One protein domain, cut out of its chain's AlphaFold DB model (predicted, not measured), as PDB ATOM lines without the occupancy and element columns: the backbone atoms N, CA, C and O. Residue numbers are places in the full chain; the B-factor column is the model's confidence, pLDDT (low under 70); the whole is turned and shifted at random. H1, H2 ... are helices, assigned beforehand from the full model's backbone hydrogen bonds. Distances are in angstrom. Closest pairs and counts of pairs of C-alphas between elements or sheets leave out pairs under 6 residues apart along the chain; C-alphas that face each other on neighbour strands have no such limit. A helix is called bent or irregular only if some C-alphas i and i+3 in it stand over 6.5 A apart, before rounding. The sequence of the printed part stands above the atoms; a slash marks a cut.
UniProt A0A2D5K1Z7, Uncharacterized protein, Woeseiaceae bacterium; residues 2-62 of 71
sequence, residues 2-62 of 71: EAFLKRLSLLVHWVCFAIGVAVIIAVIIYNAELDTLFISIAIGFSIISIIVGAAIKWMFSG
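AT A GLANCE: This is residues 2 to 62 of the 71 residues of an uncharacterized protein of Woeseiaceae bacterium (UniProt A0A2D5K1Z7). The domain is a long, narrow helical hairpin: the helix H1 runs the length of a rod, the chain turns in a short loop, and the helix H2 folds back side by side with H1 along nearly its whole length. The turn makes one end of the rod, and residues 32 to 37 stand free there, while the first and last printed residues lie near the other end. The printed part has 61 residues, with two named helices in the order H1, H2, no named strand, and the class all helix. The whole is loose, with a radius of gyration of the C-alphas of 14.1 A, and the C-alphas span 46 by 15 by 10 A.

HOW THE PARTS SIT: H1, residues 2 to 30, and H2, residues 36 to 61, touch, with 44 pairs of C-alphas within 8 A. Their closest C-alphas are those of His 13 and Gly 53, 3.9 A apart. Their lines stand at a shallow tilt of 16 degrees and they run opposite ways, a helical hairpin. Their centres are 9.2 A apart. In both H1 and H2, every O i to N i+4 pair is within hydrogen-bond range.

IN THESE COORDINATES: H1 begins at Glu 2, with its C-alpha at (173.391, 111.899, 154.068), and ends at Tyr 30, with its C-alpha at (133.620, 124.126, 159.835). It has 29 residues and measures 42.0 A from first to last C-alpha. H2 has 26 residues and measures 37.7 A, from C-alpha 36 at (133.206, 118.718, 170.113) to C-alpha 61 at (169.714, 117.736, 160.923). Neither helix is bent.

THE WHOLE: The two C-alphas farthest apart are those of Glu 2 and Ala 32, at 46.7 A. The C-alphas of Glu 2 and Gly 62, the first and last printed residues, are 12.5 A apart. The link from H1 to H2, five residues, is tight. The printed part has no cut. The mean pLDDT of the printed part is 93.9, and no printed residue is under 70.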
ATOM      1  N   GLU A   2     173.793 110.924 153.034       77.56
ATOM      2  CA  GLU A   2     173.391 111.899 154.068       77.56
ATOM      3  C   GLU A   2     172.694 113.159 153.528       77.56
ATOM      4  O   GLU A   2     171.677 113.583 154.066       77.56
ATOM      5  N   ALA A   3     173.188 113.738 152.427       84.38
ATOM      6  CA  ALA A   3     172.577 114.927 151.826       84.38
ATOM      7  C   ALA A   3     171.150 114.674 151.299       84.38
ATOM      8  O   ALA A   3     170.301 115.561 151.362       84.38
ATOM      9  N   PHE A   4     170.874 113.462 150.805       88.56
ATOM     10  CA  PHE A   4     169.537 113.065 150.366       88.56
ATOM     11  C   PHE A   4     168.595 112.914 151.564       88.56
ATOM     12  O   PHE A   4     167.514 113.495 151.557       88.56
ATOM     13  N   LEU A   5     169.038 112.230 152.627       87.25
ATOM     14  CA  LEU A   5     168.256 112.060 153.857       87.25
ATOM     15  C   LEU A   5     167.933 113.400 154.532       87.25
ATOM     16  O   LEU A   5     166.804 113.599 154.966       87.25
ATOM     17  N   LYS A   6     168.875 114.354 154.546       87.50
ATOM     18  CA  LYS A   6     168.636 115.718 155.052       87.50
ATOM     19  C   LYS A   6     167.602 116.493 154.229       87.50
ATOM     20  O   LYS A   6     166.787 117.218 154.786       87.50
ATOM     21  N   ARG A   7     167.618 116.361 152.898       89.38
ATOM     22  CA  ARG A   7     166.603 116.998 152.037       89.38
ATOM     23  C   ARG A   7     165.233 116.346 152.204       89.38
ATOM     24  O   ARG A   7     164.228 117.049 152.252       89.38
ATOM     25  N   LEU A   8     165.202 115.022 152.323       91.56
ATOM     26  CA  LEU A   8     163.975 114.273 152.556       91.56
ATOM     27  C   LEU A   8     163.367 114.612 153.921       91.56
ATOM     28  O   LEU A   8     162.165 114.837 153.999       91.56
ATOM     29  N   SER A   9     164.175 114.726 154.978       92.62
ATOM     30  CA  SER A   9     163.678 115.090 156.310       92.62
ATOM     31  C   SER A   9     163.085 116.500 156.349       92.62
ATOM     32  O   SER A   9     162.051 116.704 156.981       92.62
ATOM     33  N   LEU A  10     163.676 117.455 155.619       92.69
ATOM     34  CA  LEU A  10     163.095 118.787 155.430       92.69
ATOM     35  C   LEU A  10     161.744 118.712 154.709       92.69
ATOM     36  O   LEU A  10     160.782 119.317 155.175       92.69
ATOM     37  N   LEU A  11     161.649 117.954 153.612       94.12
ATOM     38  CA  LEU A  11     160.381 117.751 152.901       94.12
ATOM     39  C   LEU A  11     159.307 117.153 153.813       94.12
ATOM     40  O   LEU A  11     158.187 117.654 153.848       94.12
ATOM     41  N   VAL A  12     159.653 116.122 154.586       94.69
ATOM     42  CA  VAL A  12     158.725 115.493 155.532       94.69
ATOM     43  C   VAL A  12     158.283 116.483 156.610       94.69
ATOM     44  O   VAL A  12     157.094 116.554 156.912       94.69
ATOM     45  N   HIS A  13     159.192 117.307 157.138       95.31
ATOM     46  CA  HIS A  13     158.836 118.359 158.095       95.31
ATOM     47  C   HIS A  13     157.847 119.367 157.502       95.31
ATOM     48  O   HIS A  13     156.846 119.682 158.146       95.31
ATOM     49  N   TRP A  14     158.068 119.810 156.261       96.12
ATOM     50  CA  TRP A  14     157.135 120.680 155.540       96.12
ATOM     51  C   TRP A  14     155.759 120.035 155.338       96.12
ATOM     52  O   TRP A  14     154.746 120.689 155.578       96.12
ATOM     53  N   VAL A  15     155.706 118.760 154.943       97.12
ATOM     54  CA  VAL A  15     154.444 118.031 154.722       97.12
ATOM     55  C   VAL A  15     153.663 117.872 156.026       97.12
ATOM     56  O   VAL A  15     152.485 118.220 156.085       97.12
ATOM     57  N   CYS A  16     154.318 117.414 157.092       96.75
ATOM     58  CA  CYS A  16     153.708 117.268 158.413       96.75
ATOM     59  C   CYS A  16     153.160 118.599 158.951       96.75
ATOM     60  O   CYS A  16     152.065 118.639 159.522       96.75
ATOM     61  N   PHE A  17     153.903 119.688 158.742       96.31
ATOM     62  CA  PHE A  17     153.464 121.031 159.103       96.31
ATOM     63  C   PHE A  17     152.234 121.464 158.292       96.31
ATOM     64  O   PHE A  17     151.247 121.912 158.874       96.31
ATOM     65  N   ALA A  18     152.255 121.278 156.968       96.81
ATOM     66  CA  ALA A  18     151.142 121.633 156.089       96.81
ATOM     67  C   ALA A  18     149.854 120.871 156.441       96.81
ATOM     68  O   ALA A  18     148.788 121.479 156.503       96.81
ATOM     69  N   ILE A  19     149.957 119.570 156.737       96.69
ATOM     70  CA  ILE A  19     148.824 118.748 157.190       96.69
ATOM     71  C   ILE A  19     148.252 119.295 158.501       96.69
ATOM     72  O   ILE A  19     147.042 119.489 158.609       96.69
ATOM     73  N   GLY A  20     149.110 119.587 159.483       96.00
ATOM     74  CA  GLY A  20     148.668 120.130 160.768       96.00
ATOM     75  C   GLY A  20     147.914 121.452 160.606       96.00
ATOM     76  O   GLY A  20     146.812 121.620 161.135       96.00
ATOM     77  N   VAL A  21     148.468 122.371 159.814       96.25
ATOM     78  CA  VAL A  21     147.837 123.666 159.525       96.25
ATOM     79  C   VAL A  21     146.520 123.497 158.767       96.25
ATOM     80  O   VAL A  21     145.537 124.139 159.129       96.25
ATOM     81  N   ALA A  22     146.462 122.616 157.765       97.38
ATOM     82  CA  ALA A  22     145.238 122.354 157.010       97.38
ATOM     83  C   ALA A  22     144.100 121.859 157.915       97.38
ATOM     84  O   ALA A  22     142.969 122.325 157.786       97.38
ATOM     85  N   VAL A  23     144.404 120.980 158.875       96.75
ATOM     86  CA  VAL A  23     143.418 120.496 159.851       96.75
ATOM     87  C   VAL A  23     142.936 121.618 160.769       96.75
ATOM     88  O   VAL A  23     141.735 121.732 160.994       96.75
ATOM     89  N   ILE A  24     143.831 122.487 161.252       96.25
ATOM     90  CA  ILE A  24     143.437 123.647 162.072       96.25
ATOM     91  C   ILE A  24     142.513 124.578 161.281       96.25
ATOM     92  O   ILE A  24     141.479 124.997 161.796       96.25
ATOM     93  N   ILE A  25     142.856 124.879 160.026       96.75
ATOM     94  CA  ILE A  25     142.036 125.732 159.158       96.75
ATOM     95  C   ILE A  25     140.661 125.100 158.924       96.75
ATOM     96  O   ILE A  25     139.651 125.788 159.055       96.75
ATOM     97  N   ALA A  26     140.604 123.797 158.635       94.75
ATOM     98  CA  ALA A  26     139.343 123.085 158.453       94.75
ATOM     99  C   ALA A  26     138.473 123.144 159.718       94.75
ATOM    100  O   ALA A  26     137.291 123.467 159.633       94.75
ATOM    101  N   VAL A  27     139.061 122.917 160.896       96.44
ATOM    102  CA  VAL A  27     138.347 123.040 162.174       96.44
ATOM    103  C   VAL A  27     137.805 124.455 162.369       96.44
ATOM    104  O   VAL A  27     136.664 124.592 162.783       96.44
ATOM    105  N   ILE A  28     138.572 125.503 162.050       95.81
ATOM    106  CA  ILE A  28     138.118 126.897 162.185       95.81
ATOM    107  C   ILE A  28     136.939 127.198 161.251       95.81
ATOM    108  O   ILE A  28     135.981 127.836 161.682       95.81
ATOM    109  N   ILE A  29     137.005 126.751 159.993       96.81
ATOM    110  CA  ILE A  29     135.978 127.033 158.976       96.81
ATOM    111  C   ILE A  29     134.677 126.281 159.273       96.81
ATOM    112  O   ILE A  29     133.601 126.859 159.148       96.81
ATOM    113  N   TYR A  30     134.773 125.015 159.677       94.44
ATOM    114  CA  TYR A  30     133.620 124.126 159.835       94.44
ATOM    115  C   TYR A  30     133.207 123.918 161.302       94.44
ATOM    116  O   TYR A  30     132.442 123.005 161.594       94.44
ATOM    117  N   ASN A  31     133.687 124.737 162.250       91.94
ATOM    118  CA  ASN A  31     133.473 124.501 163.690       91.94
ATOM    119  C   ASN A  31     131.997 124.337 164.096       91.94
ATOM    120  O   ASN A  31     131.711 123.562 165.001       91.94
ATOM    121  N   ALA A  32     131.074 125.032 163.430       92.44
ATOM    122  CA  ALA A  32     129.648 125.016 163.736       92.44
ATOM    123  C   ALA A  32     128.961 123.710 163.304       92.44
ATOM    124  O   ALA A  32     127.874 123.399 163.785       92.44
ATOM    125  N   GLU A  33     129.594 122.955 162.405       93.81
ATOM    126  CA  GLU A  33     129.084 121.706 161.831       93.81
ATOM    127  C   GLU A  33     129.762 120.467 162.445       93.81
ATOM    128  O   GLU A  33     129.342 119.338 162.194       93.81
ATOM    129  N   LEU A  34     130.817 120.662 163.246       90.88
ATOM    130  CA  LEU A  34     131.641 119.593 163.805       90.88
ATOM    131  C   LEU A  34     131.309 119.328 165.278       90.88
ATOM    132  O   LEU A  34     131.141 120.244 166.078       90.88
ATOM    133  N   ASP A  35     131.287 118.049 165.656       95.06
ATOM    134  CA  ASP A  35     131.126 117.643 167.052       95.06
ATOM    135  C   ASP A  35     132.357 118.010 167.902       95.06
ATOM    136  O   ASP A  35     133.502 117.982 167.435       95.06
ATOM    137  N   THR A  36     132.135 118.305 169.186       92.31
ATOM    138  CA  THR A  36     133.206 118.718 170.113       92.31
ATOM    139  C   THR A  36     134.284 117.637 170.264       92.31
ATOM    140  O   THR A  36     135.478 117.956 170.325       92.31
ATOM    141  N   LEU A  37     133.901 116.354 170.265       94.88
ATOM    142  CA  LEU A  37     134.842 115.234 170.281       94.88
ATOM    143  C   LEU A  37     135.708 115.247 169.015       94.88
ATOM    144  O   LEU A  37     136.930 115.134 169.110       94.88
ATOM    145  N   PHE A  38     135.099 115.448 167.844       94.44
ATOM    146  CA  PHE A  38     135.827 115.502 166.577       94.44
ATOM    147  C   PHE A  38     136.831 116.659 166.552       94.44
ATOM    148  O   PHE A  38     137.994 116.452 166.205       94.44
ATOM    149  N   ILE A  39     136.416 117.850 166.992       95.25
ATOM    150  CA  ILE A  39     137.290 119.026 167.104       95.25
ATOM    151  C   ILE A  39     138.498 118.716 167.997       95.25
ATOM    152  O   ILE A  39     139.636 118.989 167.612       95.25
ATOM    153  N   SER A  40     138.275 118.099 169.163       95.88
ATOM    154  CA  SER A  40     139.356 117.764 170.099       95.88
ATOM    155  C   SER A  40     140.381 116.789 169.499       95.88
ATOM    156  O   SER A  40     141.590 117.010 169.608       95.88
ATOM    157  N   ILE A  41     139.911 115.756 168.790       96.94
ATOM    158  CA  ILE A  41     140.764 114.764 168.126       96.94
ATOM    159  C   ILE A  41     141.533 115.413 166.972       96.94
ATOM    160  O   ILE A  41     142.734 115.181 166.831       96.94
ATOM    161  N   ALA A  42     140.873 116.253 166.174       96.69
ATOM    162  CA  ALA A  42     141.483 116.949 165.044       96.69
ATOM    163  C   ALA A  42     142.603 117.903 165.491       96.69
ATOM    164  O   ALA A  42     143.692 117.905 164.909       96.69
ATOM    165  N   ILE A  43     142.377 118.665 166.564       96.56
ATOM    166  CA  ILE A  43     143.407 119.526 167.162       96.56
ATOM    167  C   ILE A  43     144.578 118.677 167.676       96.56
ATOM    168  O   ILE A  43     145.733 118.984 167.373       96.56
ATOM    169  N   GLY A  44     144.299 117.587 168.397       96.88
ATOM    170  CA  GLY A  44     145.333 116.665 168.875       96.88
ATOM    171  C   GLY A  44     146.171 116.081 167.734       96.88
ATOM    172  O   GLY A  44     147.402 116.121 167.783       96.88
ATOM    173  N   PHE A  45     145.518 115.618 166.667       97.44
ATOM    174  CA  PHE A  45     146.177 115.131 165.455       97.44
ATOM    175  C   PHE A  45     147.077 116.196 164.819       97.44
ATOM    176  O   PHE A  45     148.222 115.901 164.473       97.44
ATOM    177  N   SER A  46     146.596 117.436 164.699       97.38
ATOM    178  CA  SER A  46     147.377 118.539 164.131       97.38
ATOM    179  C   SER A  46     148.669 118.793 164.911       97.38
ATOM    180  O   SER A  46     149.754 118.855 164.323       97.38
ATOM    181  N   ILE A  47     148.568 118.860 166.242       96.88
ATOM    182  CA  ILE A  47     149.718 119.058 167.130       96.88
ATOM    183  C   ILE A  47     150.716 117.906 166.972       96.88
ATOM    184  O   ILE A  47     151.909 118.149 166.771       96.88
ATOM    185  N   ILE A  48     150.238 116.659 167.007       97.44
ATOM    186  CA  ILE A  48     151.087 115.471 166.845       97.44
ATOM    187  C   ILE A  48     151.783 115.490 165.480       97.44
ATOM    188  O   ILE A  48     152.990 115.268 165.420       97.44
ATOM    189  N   SER A  49     151.067 115.811 164.399       97.50
ATOM    190  CA  SER A  49     151.639 115.910 163.051       97.50
ATOM    191  C   SER A  49     152.809 116.896 163.015       97.50
ATOM    192  O   SER A  49     153.902 116.547 162.563       97.50
ATOM    193  N   ILE A  50     152.626 118.105 163.556       96.38
ATOM    194  CA  ILE A  50     153.676 119.137 163.602       96.38
ATOM    195  C   ILE A  50     154.893 118.652 164.406       96.38
ATOM    196  O   ILE A  50     156.031 118.814 163.956       96.38
ATOM    197  N   ILE A  51     154.665 118.023 165.565       95.81
ATOM    198  CA  ILE A  51     155.737 117.489 166.420       95.81
ATOM    199  C   ILE A  51     156.510 116.378 165.703       95.81
ATOM    200  O   ILE A  51     157.740 116.387 165.726       95.81
ATOM    201  N   VAL A  52     155.817 115.454 165.033       96.19
ATOM    202  CA  VAL A  52     156.447 114.360 164.275       96.19
ATOM    203  C   VAL A  52     157.335 114.916 163.162       96.19
ATOM    204  O   VAL A  52     158.488 114.505 163.041       96.19
ATOM    205  N   GLY A  53     156.853 115.900 162.400       95.00
ATOM    206  CA  GLY A  53     157.660 116.561 161.371       95.00
ATOM    207  C   GLY A  53     158.932 117.202 161.936       95.00
ATOM    208  O   GLY A  53     160.022 117.010 161.391       95.00
ATOM    209  N   ALA A  54     158.806 117.917 163.057       94.62
ATOM    210  CA  ALA A  54     159.941 118.543 163.735       94.62
ATOM    211  C   ALA A  54     160.938 117.506 164.285       94.62
ATOM    212  O   ALA A  54     162.150 117.693 164.159       94.62
ATOM    213  N   ALA A  55     160.448 116.393 164.840       95.19
ATOM    214  CA  ALA A  55     161.275 115.298 165.342       95.19
ATOM    215  C   ALA A  55     162.056 114.601 164.217       95.19
ATOM    216  O   ALA A  55     163.250 114.338 164.369       95.19
ATOM    217  N   ILE A  56     161.421 114.370 163.062       93.00
ATOM    218  CA  ILE A  56     162.081 113.796 161.881       93.00
ATOM    219  C   ILE A  56     163.190 114.729 161.390       93.00
ATOM    220  O   ILE A  56     164.323 114.285 161.196       93.00
ATOM    221  N   LYS A  57     162.924 116.035 161.238       93.12
ATOM    222  CA  LYS A  57     163.986 116.993 160.887       93.12
ATOM    223  C   LYS A  57     165.114 116.968 161.917       93.12
ATOM    224  O   LYS A  57     166.281 116.936 161.521       93.12
ATOM    225  N   TRP A  58     164.792 116.973 163.209       93.62
ATOM    226  CA  TRP A  58     165.784 116.980 164.283       93.62
ATOM    227  C   TRP A  58     166.706 115.758 164.221       93.62
ATOM    228  O   TRP A  58     167.924 115.923 164.236       93.62
ATOM    229  N   MET A  59     166.146 114.562 164.021       93.00
ATOM    230  CA  MET A  59     166.903 113.310 163.911       93.00
ATOM    231  C   MET A  59     167.976 113.345 162.808       93.00
ATOM    232  O   MET A  59     169.053 112.783 162.985       93.00
ATOM    233  N   PHE A  60     167.711 114.013 161.679       89.62
ATOM    234  CA  PHE A  60     168.632 114.036 160.531       89.62
ATOM    235  C   PHE A  60     169.457 115.327 160.392       89.62
ATOM    236  O   PHE A  60     170.469 115.334 159.686       89.62
ATOM    237  N   SER A  61     169.038 116.430 161.020       85.12
ATOM    238  CA  SER A  61     169.714 117.736 160.923       85.12
ATOM    239  C   SER A  61     170.412 118.181 162.208       85.12
ATOM    240  O   SER A  61     171.234 119.090 162.143       85.12
ATOM    241  N   GLY A  62     170.113 117.562 163.355       85.19
ATOM    242  CA  GLY A  62     170.675 117.916 164.664       85.19
ATOM    243  C   GLY A  62     170.055 119.156 165.315       85.19
ATOM    244  O   GLY A  62     170.223 119.353 166.515       85.19
TER     245      GLY A  62